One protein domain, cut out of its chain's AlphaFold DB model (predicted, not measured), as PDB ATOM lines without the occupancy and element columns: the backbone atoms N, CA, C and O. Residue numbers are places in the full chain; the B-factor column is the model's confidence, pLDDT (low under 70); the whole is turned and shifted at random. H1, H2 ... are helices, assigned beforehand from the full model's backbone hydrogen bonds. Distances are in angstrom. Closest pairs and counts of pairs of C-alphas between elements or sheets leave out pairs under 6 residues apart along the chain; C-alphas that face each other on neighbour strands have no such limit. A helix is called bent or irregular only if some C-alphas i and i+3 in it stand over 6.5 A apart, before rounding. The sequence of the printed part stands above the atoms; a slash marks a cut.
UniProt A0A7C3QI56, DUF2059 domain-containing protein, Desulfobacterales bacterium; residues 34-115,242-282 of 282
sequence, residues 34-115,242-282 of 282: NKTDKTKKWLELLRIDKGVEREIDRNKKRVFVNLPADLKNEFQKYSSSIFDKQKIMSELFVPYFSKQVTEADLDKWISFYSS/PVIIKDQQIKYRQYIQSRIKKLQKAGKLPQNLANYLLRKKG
ATOM      1  N   ASN A  34     588.340 315.777 462.764       85.75
ATOM      2  CA  ASN A  34     587.892 314.457 463.196       85.75
ATOM      3  C   ASN A  34     588.578 314.070 464.530       85.75
ATOM      4  O   ASN A  34     589.641 314.587 464.890       85.75
ATOM      5  N   LYS A  35     587.990 313.122 465.270       90.19
ATOM      6  CA  LYS A  35     588.502 312.672 466.578       90.19
ATOM      7  C   LYS A  35     589.970 312.215 466.548       90.19
ATOM      8  O   LYS A  35     590.707 312.389 467.523       90.19
ATOM      9  N   THR A  36     590.412 311.641 465.431       90.75
ATOM     10  CA  THR A  36     591.798 311.203 465.229       90.75
ATOM     11  C   THR A  36     592.760 312.391 465.224       90.75
ATOM     12  O   THR A  36     593.793 312.336 465.892       90.75
ATOM     13  N   ASP A  37     592.415 313.484 464.549       91.56
ATOM     14  CA  ASP A  37     593.241 314.690 464.490       91.56
ATOM     15  C   ASP A  37     593.231 315.453 465.818       91.56
ATOM     16  O   ASP A  37     594.289 315.885 466.283       91.56
ATOM     17  N   LYS A  38     592.089 315.493 466.517       92.12
ATOM     18  CA  LYS A  38     592.024 315.978 467.907       92.12
ATOM     19  C   LYS A  38     592.938 315.167 468.829       92.12
ATOM     20  O   LYS A  38     593.695 315.734 469.611       92.12
ATOM     21  N   THR A  39     592.943 313.840 468.694       92.62
ATOM     22  CA  THR A  39     593.838 312.971 469.475       92.62
ATOM     23  C   THR A  39     595.307 313.267 469.168       92.62
ATOM     24  O   THR A  39     596.100 313.389 470.099       92.62
ATOM     25  N   LYS A  40     595.687 313.425 467.892       92.25
ATOM     26  CA  LYS A  40     597.058 313.815 467.510       92.25
ATOM     27  C   LYS A  40     597.457 315.142 468.158       92.25
ATOM     28  O   LYS A  40     598.492 315.187 468.818       92.25
ATOM     29  N   LYS A  41     596.612 316.173 468.036       90.94
ATOM     30  CA  LYS A  41     596.847 317.502 468.620       90.94
ATOM     31  C   LYS A  41     597.006 317.430 470.137       90.94
ATOM     32  O   LYS A  41     597.930 318.012 470.692       90.94
ATOM     33  N   TRP A  42     596.149 316.679 470.821       89.69
ATOM     34  CA  TRP A  42     596.262 316.488 472.266       89.69
ATOM     35  C   TRP A  42     597.570 315.784 472.670       89.69
ATOM     36  O   TRP A  42     598.251 316.234 473.591       89.69
ATOM     37  N   LEU A  43     597.967 314.718 471.967       87.12
ATOM     38  CA  LEU A  43     599.231 314.019 472.231       87.12
ATOM     39  C   LEU A  43     600.461 314.900 471.957       87.12
ATOM     40  O   LEU A  43     601.468 314.767 472.657       87.12
ATOM     41  N   GLU A  44     600.379 315.790 470.966       87.38
ATOM     42  CA  GLU A  44     601.404 316.794 470.666       87.38
ATOM     43  C   GLU A  44     601.530 317.821 471.797       87.38
ATOM     44  O   GLU A  44     602.632 318.037 472.304       87.38
ATOM     45  N   LEU A  45     600.406 318.384 472.259       83.06
ATOM     46  CA  LEU A  45     600.369 319.331 473.381       83.06
ATOM     47  C   LEU A  45     600.968 318.724 474.661       83.06
ATOM     48  O   LEU A  45     601.654 319.409 475.417       83.06
ATOM     49  N   LEU A  46     600.768 317.421 474.877       77.56
ATOM     50  CA  LEU A  46     601.359 316.670 475.989       77.56
ATOM     51  C   LEU A  46     602.797 316.183 475.739       77.56
ATOM     52  O   LEU A  46     603.387 315.555 476.623       77.56
ATOM     53  N   ARG A  47     603.366 316.432 474.554       77.38
ATOM     54  CA  ARG A  47     604.724 316.009 474.164       77.38
ATOM     55  C   ARG A  47     604.945 314.502 474.337       77.38
ATOM     56  O   ARG A  47     606.025 314.043 474.730       77.38
ATOM     57  N   ILE A  48     603.909 313.708 474.048       79.88
ATOM     58  CA  ILE A  48     603.979 312.242 474.135       79.88
ATOM     59  C   ILE A  48     605.016 311.688 473.158       79.88
ATOM     60  O   ILE A  48     605.683 310.706 473.479       79.88
ATOM     61  N   ASP A  49     605.243 312.360 472.030       80.56
ATOM     62  CA  ASP A  49     606.308 312.050 471.074       80.56
ATOM     63  C   ASP A  49     607.699 311.986 471.739       80.56
ATOM     64  O   ASP A  49     608.465 311.057 471.479       80.56
ATOM     65  N   LYS A  50     608.005 312.906 472.666       81.56
ATOM     66  CA  LYS A  50     609.254 312.927 473.449       81.56
ATOM     67  C   LYS A  50     609.299 311.848 474.522       81.56
ATOM     68  O   LYS A  50     610.372 311.373 474.903       81.56
ATOM     69  N   GLY A  51     608.144 311.455 475.049       75.62
ATOM     70  CA  GLY A  51     608.021 310.267 475.891       75.62
ATOM     71  C   GLY A  51     608.354 308.989 475.118       75.62
ATOM     72  O   GLY A  51     609.152 308.177 475.588       75.62
ATOM     73  N   VAL A  52     607.788 308.852 473.918       82.81
ATOM     74  CA  VAL A  52     607.986 307.708 473.020       82.81
ATOM     75  C   VAL A  52     609.427 307.628 472.529       82.81
ATOM     76  O   VAL A  52     610.007 306.549 472.578       82.81
ATOM     77  N   GLU A  53     610.037 308.747 472.141       85.12
ATOM     78  CA  GLU A  53     611.452 308.834 471.747       85.12
ATOM     79  C   GLU A  53     612.379 308.264 472.833       85.12
ATOM     80  O   GLU A  53     613.139 307.329 472.587       85.12
ATOM     81  N   ARG A  54     612.213 308.710 474.086       81.69
ATOM     82  CA  ARG A  54     612.998 308.194 475.220       81.69
ATOM     83  C   ARG A  54     612.777 306.705 475.473       81.69
ATOM     84  O   ARG A  54     613.708 305.998 475.857       81.69
ATOM     85  N   GLU A  55     611.549 306.219 475.318       81.38
ATOM     86  CA  GLU A  55     611.249 304.799 475.504       81.38
ATOM     87  C   GLU A  55     611.823 303.944 474.364       81.38
ATOM     88  O   GLU A  55     612.352 302.858 474.617       81.38
ATOM     89  N   ILE A  56     611.799 304.442 473.127       87.38
ATOM     90  CA  ILE A  56     612.489 303.837 471.984       87.38
ATOM     91  C   ILE A  56     613.981 303.707 472.288       87.38
ATOM     92  O   ILE A  56     614.514 302.602 472.190       87.38
ATOM     93  N   ASP A  57     614.640 304.777 472.730       87.50
ATOM     94  CA  ASP A  57     616.079 304.765 473.010       87.50
ATOM     95  C   ASP A  57     616.448 303.778 474.119       87.50
ATOM     96  O   ASP A  57     617.403 303.005 473.991       87.50
ATOM     97  N   ARG A  58     615.651 303.723 475.194       85.06
ATOM     98  CA  ARG A  58     615.827 302.717 476.257       85.06
ATOM     99  C   ARG A  58     615.705 301.299 475.718       85.06
ATOM    100  O   ARG A  58     616.508 300.442 476.087       85.06
ATOM    101  N   ASN A  59     614.710 301.035 474.871       85.38
ATOM    102  CA  ASN A  59     614.511 299.710 474.292       85.38
ATOM    103  C   ASN A  59     615.638 299.352 473.320       85.38
ATOM    104  O   ASN A  59     616.178 298.252 473.429       85.38
ATOM    105  N   LYS A  60     616.066 300.281 472.456       90.81
ATOM    106  CA  LYS A  60     617.230 300.109 471.580       90.81
ATOM    107  C   LYS A  60     618.477 299.759 472.385       90.81
ATOM    108  O   LYS A  60     619.092 298.731 472.121       90.81
ATOM    109  N   LYS A  61     618.800 300.543 473.419       90.50
ATOM    110  CA  LYS A  61     619.951 300.295 474.300       90.50
ATOM    111  C   LYS A  61     619.858 298.932 474.983       90.50
ATOM    112  O   LYS A  61     620.832 298.188 475.015       90.50
ATOM    113  N   ARG A  62     618.681 298.577 475.509       87.12
ATOM    114  CA  ARG A  62     618.462 297.288 476.178       87.12
ATOM    115  C   ARG A  62     618.642 296.110 475.230       87.12
ATOM    116  O   ARG A  62     619.215 295.105 475.632       87.12
ATOM    117  N   VAL A  63     618.135 296.211 474.007       88.75
ATOM    118  CA  VAL A  63     618.317 295.173 472.989       88.75
ATOM    119  C   VAL A  63     619.792 295.082 472.600       88.75
ATOM    120  O   VAL A  63     620.368 294.006 472.693       88.75
ATOM    121  N   PHE A  64     620.423 296.215 472.282       91.75
ATOM    122  CA  PHE A  64     621.820 296.288 471.854       91.75
ATOM    123  C   PHE A  64     622.809 295.678 472.853       91.75
ATOM    124  O   PHE A  64     623.696 294.930 472.456       91.75
ATOM    125  N   VAL A  65     622.637 295.946 474.152       90.19
ATOM    126  CA  VAL A  65     623.518 295.407 475.206       90.19
ATOM    127  C   VAL A  65     623.463 293.879 475.291       90.19
ATOM    128  O   VAL A  65     624.461 293.265 475.644       90.19
ATOM    129  N   ASN A  66     622.325 293.263 474.963       88.25
ATOM    130  CA  ASN A  66     622.152 291.813 475.081       88.25
ATOM    131  C   ASN A  66     622.434 291.057 473.773       88.25
ATOM    132  O   ASN A  66     622.505 289.829 473.797       88.25
ATOM    133  N   LEU A  67     622.573 291.761 472.644       91.56
ATOM    134  CA  LEU A  67     622.791 291.149 471.335       91.56
ATOM    135  C   LEU A  67     624.191 290.508 471.222       91.56
ATOM    136  O   LEU A  67     625.173 291.135 471.634       91.56
ATOM    137  N   PRO A  68     624.294 289.313 470.609       92.25
ATOM    138  CA  PRO A  68     625.546 288.750 470.104       92.25
ATOM    139  C   PRO A  68     626.304 289.734 469.202       92.25
ATOM    140  O   PRO A  68     625.690 290.591 468.560       92.25
ATOM    141  N   ALA A  69     627.636 289.643 469.178       91.12
ATOM    142  CA  ALA A  69     628.495 290.607 468.483       91.12
ATOM    143  C   ALA A  69     628.211 290.681 466.973       91.12
ATOM    144  O   ALA A  69     628.121 291.775 466.419       91.12
ATOM    145  N   ASP A  70     627.980 289.530 466.346       91.69
ATOM    146  CA  ASP A  70     627.599 289.365 464.943       91.69
ATOM    147  C   ASP A  70     626.264 290.055 464.606       91.69
ATOM    148  O   ASP A  70     626.129 290.681 463.555       91.69
ATOM    149  N   LEU A  71     625.301 290.061 465.536       94.19
ATOM    150  CA  LEU A  71     623.984 290.677 465.330       94.19
ATOM    151  C   LEU A  71     623.928 292.178 465.660       94.19
ATOM    152  O   LEU A  71     622.941 292.843 465.329       94.19
ATOM    153  N   LYS A  72     624.951 292.751 466.310       94.00
ATOM    154  CA  LYS A  72     624.961 294.181 466.682       94.00
ATOM    155  C   LYS A  72     624.976 295.099 465.462       94.00
ATOM    156  O   LYS A  72     624.219 296.072 465.432       94.00
ATOM    157  N   ASN A  73     625.795 294.768 464.465       93.38
ATOM    158  CA  ASN A  73     625.911 295.543 463.228       93.38
ATOM    159  C   ASN A  73     624.607 295.499 462.427       93.38
ATOM    160  O   ASN A  73     624.133 296.531 461.950       93.38
ATOM    161  N   GLU A  74     623.980 294.325 462.328       93.38
ATOM    162  CA  GLU A  74     622.660 294.204 461.706       93.38
ATOM    163  C   GLU A  74     621.616 295.013 462.478       93.38
ATOM    164  O   GLU A  74     620.886 295.812 461.895       93.38
ATOM    165  N   PHE A  75     621.566 294.881 463.804       95.62
ATOM    166  CA  PHE A  75     620.591 295.608 464.604       95.62
ATOM    167  C   PHE A  75     620.706 297.121 464.440       95.62
ATOM    168  O   PHE A  75     619.678 297.781 464.302       95.62
ATOM    169  N   GLN A  76     621.917 297.683 464.411       94.38
ATOM    170  CA  GLN A  76     622.105 299.116 464.174       94.38
ATOM    171  C   GLN A  76     621.472 299.555 462.849       94.38
ATOM    172  O   GLN A  76     620.672 300.495 462.863       94.38
ATOM    173  N   LYS A  77     621.724 298.815 461.755       94.00
ATOM    174  CA  LYS A  77     621.155 299.080 460.419       94.00
ATOM    175  C   LYS A  77     619.622 299.097 460.424       94.00
ATOM    176  O   LYS A  77     619.015 299.957 459.795       94.00
ATOM    177  N   TYR A  78     618.979 298.182 461.156       95.50
ATOM    178  CA  TYR A  78     617.515 298.025 461.133       95.50
ATOM    179  C   TYR A  78     616.774 298.690 462.303       95.50
ATOM    180  O   TYR A  78     615.542 298.772 462.289       95.50
ATOM    181  N   SER A  79     617.485 299.189 463.317       93.62
ATOM    182  CA  SER A  79     616.889 299.695 464.561       93.62
ATOM    183  C   SER A  79     615.893 300.834 464.336       93.62
ATOM    184  O   SER A  79     614.853 300.872 464.996       93.62
ATOM    185  N   SER A  80     616.155 301.735 463.388       93.31
ATOM    186  CA  SER A  80     615.244 302.835 463.043       93.31
ATOM    187  C   SER A  80     613.957 302.347 462.370       93.31
ATOM    188  O   SER A  80     612.895 302.901 462.624       93.31
ATOM    189  N   SER A  81     614.019 301.262 461.592       94.00
ATOM    190  CA  SER A  81     612.846 300.651 460.947       94.00
ATOM    191  C   SER A  81     611.961 299.881 461.931       94.00
ATOM    192  O   SER A  81     610.731 299.859 461.777       94.00
ATOM    193  N   ILE A  82     612.586 299.239 462.927       93.62
ATOM    194  CA  ILE A  82     611.910 298.506 464.009       93.62
ATOM    195  C   ILE A  82     611.243 299.487 464.977       93.62
ATOM    196  O   ILE A  82     610.074 299.314 465.320       93.62
ATOM    197  N   PHE A  83     611.977 300.518 465.394       93.44
ATOM    198  CA  PHE A  83     611.540 301.521 466.364       93.44
ATOM    199  C   PHE A  83     611.262 302.871 465.692       93.44
ATOM    200  O   PHE A  83     611.802 303.908 466.083       93.44
ATOM    201  N   ASP A  84     610.429 302.841 464.659       94.00
ATOM    202  CA  ASP A  84     610.001 304.029 463.926       94.00
ATOM    203  C   ASP A  84     609.010 304.835 464.782       94.00
ATOM    204  O   ASP A  84     607.875 304.407 465.014       94.00
ATOM    205  N   LYS A  85     609.446 306.006 465.268       92.62
ATOM    206  CA  LYS A  85     608.641 306.884 466.132       92.62
ATOM    207  C   LYS A  85     607.337 307.303 465.459       92.62
ATOM    208  O   LYS A  85     606.298 307.298 466.115       92.62
ATOM    209  N   GLN A  86     607.377 307.665 464.177       93.31
ATOM    210  CA  GLN A  86     606.201 308.160 463.468       93.31
ATOM    211  C   GLN A  86     605.148 307.057 463.356       93.31
ATOM    212  O   GLN A  86     603.987 307.303 463.674       93.31
ATOM    213  N   LYS A  87     605.563 305.833 463.008       93.75
ATOM    214  CA  LYS A  87     604.658 304.673 462.939       93.75
ATOM    215  C   LYS A  87     604.139 304.250 464.303       93.75
ATOM    216  O   LYS A  87     602.959 303.957 464.437       93.75
ATOM    217  N   ILE A  88     604.974 304.277 465.341       91.69
ATOM    218  CA  ILE A  88     604.516 304.018 466.713       91.69
ATOM    219  C   ILE A  88     603.447 305.047 467.115       91.69
ATOM    220  O   ILE A  88     602.409 304.682 467.669       91.69
ATOM    221  N   MET A  89     603.647 306.328 466.803       90.69
ATOM    222  CA  MET A  89     602.653 307.357 467.104       90.69
ATOM    223  C   MET A  89     601.349 307.144 466.323       90.69
ATOM    224  O   MET A  89     600.277 307.132 466.930       90.69
ATOM    225  N   SER A  90     601.424 306.949 465.004       93.06
ATOM    226  CA  SER A  90     600.246 306.891 464.130       93.06
ATOM    227  C   SER A  90     599.499 305.554 464.157       93.06
ATOM    228  O   SER A  90     598.277 305.551 464.041       93.06
ATOM    229  N   GLU A  91     600.192 304.428 464.331       92.56
ATOM    230  CA  GLU A  91     599.599 303.084 464.268       92.56
ATOM    231  C   GLU A  91     599.251 302.515 465.652       92.56
ATOM    232  O   GLU A  91     598.412 301.619 465.749       92.56
ATOM    233  N   LEU A  92     599.870 303.018 466.729       89.44
ATOM    234  CA  LEU A  92     599.631 302.529 468.092       89.44
ATOM    235  C   LEU A  92     599.020 303.594 469.005       89.44
ATOM    236  O   LEU A  92     597.940 303.368 469.551       89.44
ATOM    237  N   PHE A  93     599.688 304.733 469.206       87.38
ATOM    238  CA  PHE A  93     599.261 305.700 470.226       87.38
ATOM    239  C   PHE A  93     597.973 306.426 469.835       87.38
ATOM    240  O   PHE A  93     597.009 306.408 470.601       87.38
ATOM    241  N   VAL A  94     597.921 307.016 468.639       90.44
ATOM    242  CA  VAL A  94     596.746 307.769 468.172       90.44
ATOM    243  C   VAL A  94     595.484 306.892 468.133       90.44
ATOM    244  O   VAL A  94     594.493 307.274 468.758       90.44
ATOM    245  N   PRO A  95     595.479 305.692 467.510       89.88
ATOM    246  CA  PRO A  95     594.279 304.858 467.468       89.88
ATOM    247  C   PRO A  95     593.863 304.361 468.851       89.88
ATOM    248  O   PRO A  95     592.677 304.190 469.122       89.88
ATOM    249  N   TYR A  96     594.829 304.122 469.741       87.94
ATOM    250  CA  TYR A  96     594.527 303.705 471.099       87.94
ATOM    251  C   TYR A  96     593.834 304.814 471.889       87.94
ATOM    252  O   TYR A  96     592.759 304.584 472.438       87.94
ATOM    253  N   PHE A  97     594.421 306.011 471.948       86.25
ATOM    254  CA  PHE A  97     593.859 307.105 472.742       86.25
ATOM    255  C   PHE A  97     592.543 307.619 472.158       86.25
ATOM    256  O   PHE A  97     591.623 307.904 472.921       86.25
ATOM    257  N   SER A  98     592.392 307.589 470.832       88.69
ATOM    258  CA  SER A  98     591.121 307.886 470.161       88.69
ATOM    259  C   SER A  98     589.990 306.932 470.583       88.69
ATOM    260  O   SER A  98     588.822 307.314 470.590       88.69
ATOM    261  N   LYS A  99     590.299 305.699 471.013       88.44
ATOM    262  CA  LYS A  99     589.305 304.763 471.576       88.44
ATOM    263  C   LYS A  99     589.019 304.984 473.063       88.44
ATOM    264  O   LYS A  99     587.927 304.660 473.507       88.44
ATOM    265  N   GLN A 100     589.994 305.465 473.831       84.12
ATOM    266  CA  GLN A 100     589.885 305.577 475.292       84.12
ATOM    267  C   GLN A 100     589.305 306.915 475.758       84.12
ATOM    268  O   GLN A 100     588.754 306.996 476.848       84.12
ATOM    269  N   VAL A 101     589.444 307.964 474.950       84.81
ATOM    270  CA  VAL A 101     589.048 309.325 475.316       84.81
ATOM    271  C   VAL A 101     587.838 309.738 474.489       84.81
ATOM    272  O   VAL A 101     587.758 309.418 473.300       84.81
ATOM    273  N   THR A 102     586.870 310.425 475.096       89.62
ATOM    274  CA  THR A 102     585.729 310.971 474.352       89.62
ATOM    275  C   THR A 102     586.145 312.214 473.565       89.62
ATOM    276  O   THR A 102     587.138 312.867 473.873       89.62
ATOM    277  N   GLU A 103     585.396 312.555 472.520       90.00
ATOM    278  CA  GLU A 103     585.699 313.766 471.751       90.00
ATOM    279  C   GLU A 103     585.513 315.044 472.587       90.00
ATOM    280  O   GLU A 103     586.356 315.934 472.539       90.00
ATOM    281  N   ALA A 104     584.486 315.080 473.443       89.75
ATOM    282  CA  ALA A 104     584.236 316.198 474.349       89.75
ATOM    283  C   ALA A 104     585.363 316.401 475.382       89.75
ATOM    284  O   ALA A 104     585.696 317.540 475.720       89.75
ATOM    285  N   ASP A 105     585.968 315.317 475.879       89.69
ATOM    286  CA  ASP A 105     587.122 315.413 476.780       89.69
ATOM    287  C   ASP A 105     588.351 315.962 476.046       89.69
ATOM    288  O   ASP A 105     589.031 316.845 476.571       89.69
ATOM    289  N   LEU A 106     588.601 315.499 474.812       89.56
ATOM    290  CA  LEU A 106     589.679 316.024 473.969       89.56
ATOM    291  C   LEU A 106     589.512 317.526 473.729       89.56
ATOM    292  O   LEU A 106     590.481 318.262 473.888       89.56
ATOM    293  N   ASP A 107     588.303 317.995 473.411       89.56
ATOM    294  CA  ASP A 107     588.041 319.419 473.180       89.56
ATOM    295  C   ASP A 107     588.341 320.266 474.421       89.56
ATOM    296  O   ASP A 107     589.020 321.291 474.329       89.56
ATOM    297  N   LYS A 108     587.923 319.805 475.607       88.69
ATOM    298  CA  LYS A 108     588.224 320.485 476.877       88.69
ATOM    299  C   LYS A 108     589.723 320.529 477.163       88.69
ATOM    300  O   LYS A 108     590.242 321.569 477.567       88.69
ATOM    301  N   TRP A 109     590.430 319.421 476.956       88.38
ATOM    302  CA  TRP A 109     591.869 319.355 477.211       88.38
ATOM    303  C   TRP A 109     592.666 320.188 476.213       88.38
ATOM    304  O   TRP A 109     593.546 320.940 476.620       88.38
ATOM    305  N   ILE A 110     592.335 320.109 474.925       90.06
ATOM    306  CA  ILE A 110     592.961 320.927 473.884       90.06
ATOM    307  C   ILE A 110     592.718 322.406 474.167       90.06
ATOM    308  O   ILE A 110     593.666 323.182 474.075       90.06
ATOM    309  N   SER A 111     591.495 322.788 474.547       90.31
ATOM    310  CA  SER A 111     591.160 324.167 474.911       90.31
ATOM    311  C   SER A 111     592.044 324.677 476.054       90.31
ATOM    312  O   SER A 111     592.733 325.686 475.897       90.31
ATOM    313  N   PHE A 112     592.139 323.925 477.158       88.69
ATOM    314  CA  PHE A 112     593.006 324.291 478.280       88.69
ATOM    315  C   PHE A 112     594.477 324.403 477.861       88.69
ATOM    316  O   PHE A 112     595.080 325.460 478.035       88.69
ATOM    317  N   TYR A 113     595.055 323.356 477.262       85.12
ATOM    318  CA  TYR A 113     596.481 323.324 476.914       85.12
ATOM    319  C   TYR A 113     596.868 324.287 475.779       85.12
ATOM    320  O   TYR A 113     598.042 324.632 475.655       85.12
ATOM    321  N   SER A 114     595.907 324.738 474.969       88.56
ATOM    322  CA  SER A 114     596.141 325.741 473.920       88.56
ATOM    323  C   SER A 114     595.976 327.181 474.418       88.56
ATOM    324  O   SER A 114     596.483 328.093 473.762       88.56
ATOM    325  N   SER A 115     595.292 327.393 475.548       89.12
ATOM    326  CA  SER A 115     595.096 328.720 476.145       89.12
ATOM    327  C   SER A 115     596.408 329.323 476.655       89.12
ATOM    328  O   SER A 115     597.315 328.595 477.061       89.12
ATOM    329  N   PRO A 242     595.700 304.059 485.335       73.00
ATOM    330  CA  PRO A 242     596.408 302.814 485.628       73.00
ATOM    331  C   PRO A 242     596.131 301.706 484.604       73.00
ATOM    332  O   PRO A 242     597.051 300.976 484.229       73.00
ATOM    333  N   VAL A 243     594.883 301.603 484.135       79.88
ATOM    334  CA  VAL A 243     594.474 300.642 483.101       79.88
ATOM    335  C   VAL A 243     595.135 301.010 481.780       79.88
ATOM    336  O   VAL A 243     595.809 300.175 481.183       79.88
ATOM    337  N   ILE A 244     595.065 302.289 481.394       77.69
ATOM    338  CA  ILE A 244     595.694 302.807 480.177       77.69
ATOM    339  C   ILE A 244     597.191 302.495 480.140       77.69
ATOM    340  O   ILE A 244     597.699 302.019 479.127       77.69
ATOM    341  N   ILE A 245     597.904 302.731 481.242       71.75
ATOM    342  CA  ILE A 245     599.343 302.467 481.334       71.75
ATOM    343  C   ILE A 245     599.640 300.974 481.173       71.75
ATOM    344  O   ILE A 245     600.561 300.606 480.440       71.75
ATOM    345  N   LYS A 246     598.896 300.113 481.878       75.75
ATOM    346  CA  LYS A 246     599.094 298.659 481.829       75.75
ATOM    347  C   LYS A 246     598.860 298.130 480.414       75.75
ATOM    348  O   LYS A 246     599.691 297.387 479.890       75.75
ATOM    349  N   ASP A 247     597.784 298.566 479.780       81.94
ATOM    350  CA  ASP A 247     597.418 298.147 478.433       81.94
ATOM    351  C   ASP A 247     598.409 298.663 477.389       81.94
ATOM    352  O   ASP A 247     598.817 297.910 476.505       81.94
ATOM    353  N   GLN A 248     598.872 299.909 477.514       80.50
ATOM    354  CA  GLN A 248     599.902 300.476 476.638       80.50
ATOM    355  C   GLN A 248     601.219 299.703 476.703       80.50
ATOM    356  O   GLN A 248     601.819 299.429 475.665       80.50
ATOM    357  N   GLN A 249     601.653 299.277 477.892       78.56
ATOM    358  CA  GLN A 249     602.855 298.448 478.038       78.56
ATOM    359  C   GLN A 249     602.746 297.126 477.266       78.56
ATOM    360  O   GLN A 249     603.706 296.689 476.627       78.56
ATOM    361  N   ILE A 250     601.573 296.492 477.314       83.56
ATOM    362  CA  ILE A 250     601.308 295.233 476.615       83.56
ATOM    363  C   ILE A 250     601.237 295.477 475.104       83.56
ATOM    364  O   ILE A 250     601.952 294.823 474.340       83.56
ATOM    365  N   LYS A 251     600.430 296.454 474.674       85.94
ATOM    366  CA  LYS A 251     600.200 296.756 473.255       85.94
ATOM    367  C   LYS A 251     601.453 297.262 472.553       85.94
ATOM    368  O   LYS A 251     601.698 296.855 471.425       85.94
ATOM    369  N   TYR A 252     602.292 298.060 473.214       86.38
ATOM    370  CA  TYR A 252     603.581 298.482 472.658       86.38
ATOM    371  C   TYR A 252     604.482 297.284 472.351       86.38
ATOM    372  O   TYR A 252     605.006 297.157 471.246       86.38
ATOM    373  N   ARG A 253     604.605 296.339 473.289       86.00
ATOM    374  CA  ARG A 253     605.397 295.123 473.067       86.00
ATOM    375  C   ARG A 253     604.844 294.281 471.915       86.00
ATOM    376  O   ARG A 253     605.617 293.824 471.075       86.00
ATOM    377  N   GLN A 254     603.527 294.085 471.875       91.06
ATOM    378  CA  GLN A 254     602.853 293.351 470.800       91.06
ATOM    379  C   GLN A 254     603.042 294.039 469.441       91.06
ATOM    380  O   GLN A 254     603.311 293.367 468.445       91.06
ATOM    381  N   TYR A 255     602.963 295.371 469.407       93.12
ATOM    382  CA  TYR A 255     603.203 296.171 468.211       93.12
ATOM    383  C   TYR A 255     604.620 295.955 467.674       93.12
ATOM    384  O   TYR A 255     604.773 295.594 466.509       93.12
ATOM    385  N   ILE A 256     605.650 296.064 468.523       92.69
ATOM    386  CA  ILE A 256     607.047 295.833 468.117       92.69
ATOM    387  C   ILE A 256     607.243 294.407 467.581       92.69
ATOM    388  O   ILE A 256     607.863 294.219 466.535       92.69
ATOM    389  N   GLN A 257     606.663 293.390 468.227       93.50
ATOM    390  CA  GLN A 257     606.722 292.007 467.732       93.50
ATOM    391  C   GLN A 257     606.034 291.838 466.370       93.50
ATOM    392  O   GLN A 257     606.569 291.170 465.484       93.50
ATOM    393  N   SER A 258     604.861 292.446 466.183       95.12
ATOM    394  CA  SER A 258     604.139 292.437 464.906       95.12
ATOM    395  C   SER A 258     604.941 293.142 463.808       95.12
ATOM    396  O   SER A 258     605.080 292.622 462.701       95.12
ATOM    397  N   ARG A 259     605.553 294.285 464.132       94.62
ATOM    398  CA  ARG A 259     606.421 295.055 463.237       94.62
ATOM    399  C   ARG A 259     607.630 294.236 462.784       94.62
ATOM    400  O   ARG A 259     607.881 294.174 461.585       94.62
ATOM    401  N   ILE A 260     608.323 293.565 463.707       96.06
ATOM    402  CA  ILE A 260     609.452 292.671 463.398       96.06
ATOM    403  C   ILE A 260     609.021 291.577 462.415       96.06
ATOM    404  O   ILE A 260     609.651 291.418 461.374       96.06
ATOM    405  N   LYS A 261     607.896 290.894 462.679       95.75
ATOM    406  CA  LYS A 261     607.352 289.867 461.772       95.75
ATOM    407  C   LYS A 261     607.023 290.428 460.384       95.75
ATOM    408  O   LYS A 261     607.293 289.770 459.386       95.75
ATOM    409  N   LYS A 262     606.439 291.631 460.301       95.62
ATOM    410  CA  LYS A 262     606.135 292.291 459.017       95.62
ATOM    411  C   LYS A 262     607.405 292.642 458.241       95.62
ATOM    412  O   LYS A 262     607.453 292.414 457.040       95.62
ATOM    413  N   LEU A 263     608.425 293.176 458.914       95.88
ATOM    414  CA  LEU A 263     609.703 293.518 458.282       95.88
ATOM    415  C   LEU A 263     610.442 292.270 457.792       95.88
ATOM    416  O   LEU A 263     610.936 292.274 456.672       95.88
ATOM    417  N   GLN A 264     610.443 291.202 458.590       95.81
ATOM    418  CA  GLN A 264     611.001 289.897 458.234       95.81
ATOM    419  C   GLN A 264     610.322 289.313 456.990       95.81
ATOM    420  O   GLN A 264     610.993 288.996 456.016       95.81
ATOM    421  N   LYS A 265     608.980 289.246 456.977       95.62
ATOM    422  CA  LYS A 265     608.211 288.768 455.812       95.62
ATOM    423  C   LYS A 265     608.464 289.588 454.545       95.62
ATOM    424  O   LYS A 265     608.371 289.052 453.453       95.62
ATOM    425  N   ALA A 266     608.770 290.876 454.694       95.75
ATOM    426  CA  ALA A 266     609.067 291.773 453.581       95.75
ATOM    427  C   ALA A 266     610.546 291.751 453.144       95.75
ATOM    428  O   ALA A 266     610.931 292.593 452.337       95.75
ATOM    429  N   GLY A 267     611.394 290.891 453.722       93.94
ATOM    430  CA  GLY A 267     612.837 290.873 453.447       93.94
ATOM    431  C   GLY A 267     613.591 292.115 453.945       93.94
ATOM    432  O   GLY A 267     614.746 292.323 453.598       93.94
ATOM    433  N   LYS A 268     612.958 292.956 454.775       94.75
ATOM    434  CA  LYS A 268     613.520 294.210 455.320       94.75
ATOM    435  C   LYS A 268     614.115 294.042 456.720       94.75
ATOM    436  O   LYS A 268     614.367 295.033 457.405       94.75
ATOM    437  N   LEU A 269     614.254 292.801 457.177       95.69
ATOM    438  CA  LEU A 269     614.916 292.429 458.419       95.69
ATOM    439  C   LEU A 269     615.472 291.001 458.275       95.69
ATOM    440  O   LEU A 269     614.676 290.096 458.012       95.69
ATOM    441  N   PRO A 270     616.785 290.785 458.466       95.12
ATOM    442  CA  PRO A 270     617.403 289.466 458.403       95.12
ATOM    443  C   PRO A 270     616.749 288.454 459.350       95.12
ATOM    444  O   PRO A 270     616.313 288.790 460.457       95.12
ATOM    445  N   GLN A 271     616.671 287.200 458.901       94.31
ATOM    446  CA  GLN A 271     615.984 286.109 459.598       94.31
ATOM    447  C   GLN A 271     616.594 285.815 460.979       94.31
ATOM    448  O   GLN A 271     615.865 285.664 461.960       94.31
ATOM    449  N   ASN A 272     617.924 285.760 461.054       92.94
ATOM    450  CA  ASN A 272     618.724 285.592 462.273       92.94
ATOM    451  C   ASN A 272     618.402 286.682 463.309       92.94
ATOM    452  O   ASN A 272     618.025 286.370 464.444       92.94
ATOM    453  N   LEU A 273     618.445 287.954 462.905       94.31
ATOM    454  CA  LEU A 273     618.108 289.074 463.777       94.31
ATOM    455  C   LEU A 273     616.634 289.037 464.204       94.31
ATOM    456  O   LEU A 273     616.325 289.218 465.383       94.31
ATOM    457  N   ALA A 274     615.706 288.763 463.284       94.69
ATOM    458  CA  ALA A 274     614.283 288.664 463.598       94.69
ATOM    459  C   ALA A 274     613.988 287.552 464.620       94.69
ATOM    460  O   ALA A 274     613.257 287.782 465.587       94.69
ATOM    461  N   ASN A 275     614.587 286.369 464.452       93.50
ATOM    462  CA  ASN A 275     614.442 285.243 465.376       93.50
ATOM    463  C   ASN A 275     614.961 285.591 466.773       93.50
ATOM    464  O   ASN A 275     614.248 285.370 467.760       93.50
ATOM    465  N   TYR A 276     616.141 286.220 466.852       92.25
ATOM    466  CA  TYR A 276     616.710 286.685 468.112       92.25
ATOM    467  C   TYR A 276     615.776 287.686 468.813       92.25
ATOM    468  O   TYR A 276     615.419 287.512 469.982       92.25
ATOM    469  N   LEU A 277     615.314 288.716 468.095       91.56
ATOM    470  CA  LEU A 277     614.448 289.760 468.654       91.56
ATOM    471  C   LEU A 277     613.076 289.225 469.091       91.56
ATOM    472  O   LEU A 277     612.507 289.696 470.081       91.56
ATOM    473  N   LEU A 278     612.544 288.225 468.385       91.62
ATOM    474  CA  LEU A 278     611.305 287.538 468.753       91.62
ATOM    475  C   LEU A 278     611.503 286.482 469.848       91.62
ATOM    476  O   LEU A 278     610.508 285.975 470.364       91.62
ATOM    477  N   ARG A 279     612.754 286.183 470.230       79.44
ATOM    478  CA  ARG A 279     613.129 285.080 471.129       79.44
ATOM    479  C   ARG A 279     612.592 283.728 470.662       79.44
ATOM    480  O   ARG A 279     612.268 282.877 471.490       79.44
ATOM    481  N   LYS A 280     612.480 283.527 469.348       62.34
ATOM    482  CA  LYS A 280     612.331 282.177 468.813       62.34
ATOM    483  C   LYS A 280     613.692 281.517 468.998       62.34
ATOM    484  O   LYS A 280     614.636 281.895 468.313       62.34
ATOM    485  N   LYS A 281     613.810 280.620 469.981       42.16
ATOM    486  CA  LYS A 281     614.929 279.677 469.986       42.16
ATOM    487  C   LYS A 281     614.796 278.877 468.689       42.16
ATOM    488  O   LYS A 281     613.721 278.324 468.451       42.16
ATOM    489  N   GLY A 282     615.804 278.994 467.826       38.50
ATOM    490  CA  GLY A 282     616.032 278.015 466.768       38.50
ATOM    491  C   GLY A 282     616.399 276.681 467.390       38.50
ATOM    492  O   GLY A 282     616.885 276.706 468.547       38.50
TER     493      GLY A 282
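What this domain is: This is residues 34 to 115 and 242 to 282 of the 282 residues of the protein "DUF2059 domain-containing protein" of Desulfobacterales bacterium (UniProt A0A7C3QI56). An elongated set of helices doubles back on itself: H2 runs out along the length, and H3 and then H4 run back to H1, which lies side by side with H5 at one end. Toward the other end, the helical hairpin of H6 and H7 packs on H3, while the long H6 also slants past H4. The printed part has 123 residues with seven named helices, H1 to H7 in order, and no named strand; the class is all helix, part aligned and part crossed. It is only just loose, close to compact, with a radius of gyration of the C-alphas of 16.8 A, and spans 52 by 26 by 22 A.

How they stand to each other: H1, residues 35 to 45, and H5, residues 103 to 114, touch at a shallow tilt of 29 degrees, the same way; their closest C-alphas, of Trp 42 and Ile 110, are 5.8 A apart. H2, residues 48 to 66, and H3, residues 69 to 82, form a helical hairpin at 16 degrees and only just touch, with 3 pairs of C-alphas within 8 A, the closest those of Phe 64 and Lys 72 at 6.4 A. H4, residues 85 to 100, touches H1 with residues 94 to 98 alone, at a steep tilt of 63 degrees; the closest C-alphas, of Thr 39 and Ser 98, are 5.8 A apart. H6, residues 242 to 265, touches H3 at residue 82 alone, where the closest C-alphas, of Ile 82 and Ile 260, are 6.4 A apart. H7, residues 271 to 278, forms a helical hairpin with H6, opposite ways at 10 degrees; their closest C-alphas, of Ile 260 and Ala 274, are 6.3 A apart. Among the pairs that are apart are H1 and H6, and H2 and H6. Every O i to N i+4 pair is within hydrogen-bond range in H1, H5, H6 and H7, against 14 of 15 in H2, 6 of 10 in H3 and 10 of 12 in H4.

Where its parts are: H1 begins at C-alpha 35, (588.502, 312.672, 466.578). H2 is 27.4 A long, H4 20.9 A and H6 35.0 A. H3 is irregular, with C-alphas 77 and 80 7.5 A apart; H4 is only just irregular, with C-alphas 91 and 94 6.7 A apart, and has a kink of 27 degrees near residue 94. H7 ends at C-alpha 278, (611.305, 287.538, 468.753).

The domain as a whole: The C-alphas farthest apart, of Ser 115 and Gly 282, are 55.7 A apart. Residues 116 to 241 are not printed, and C-alphas 115 and 242 are 27.6 A apart across the cut. The links that are printed whole are tight. The mean pLDDT of the printed part is 88.2, with residues 280 to 282 under 70.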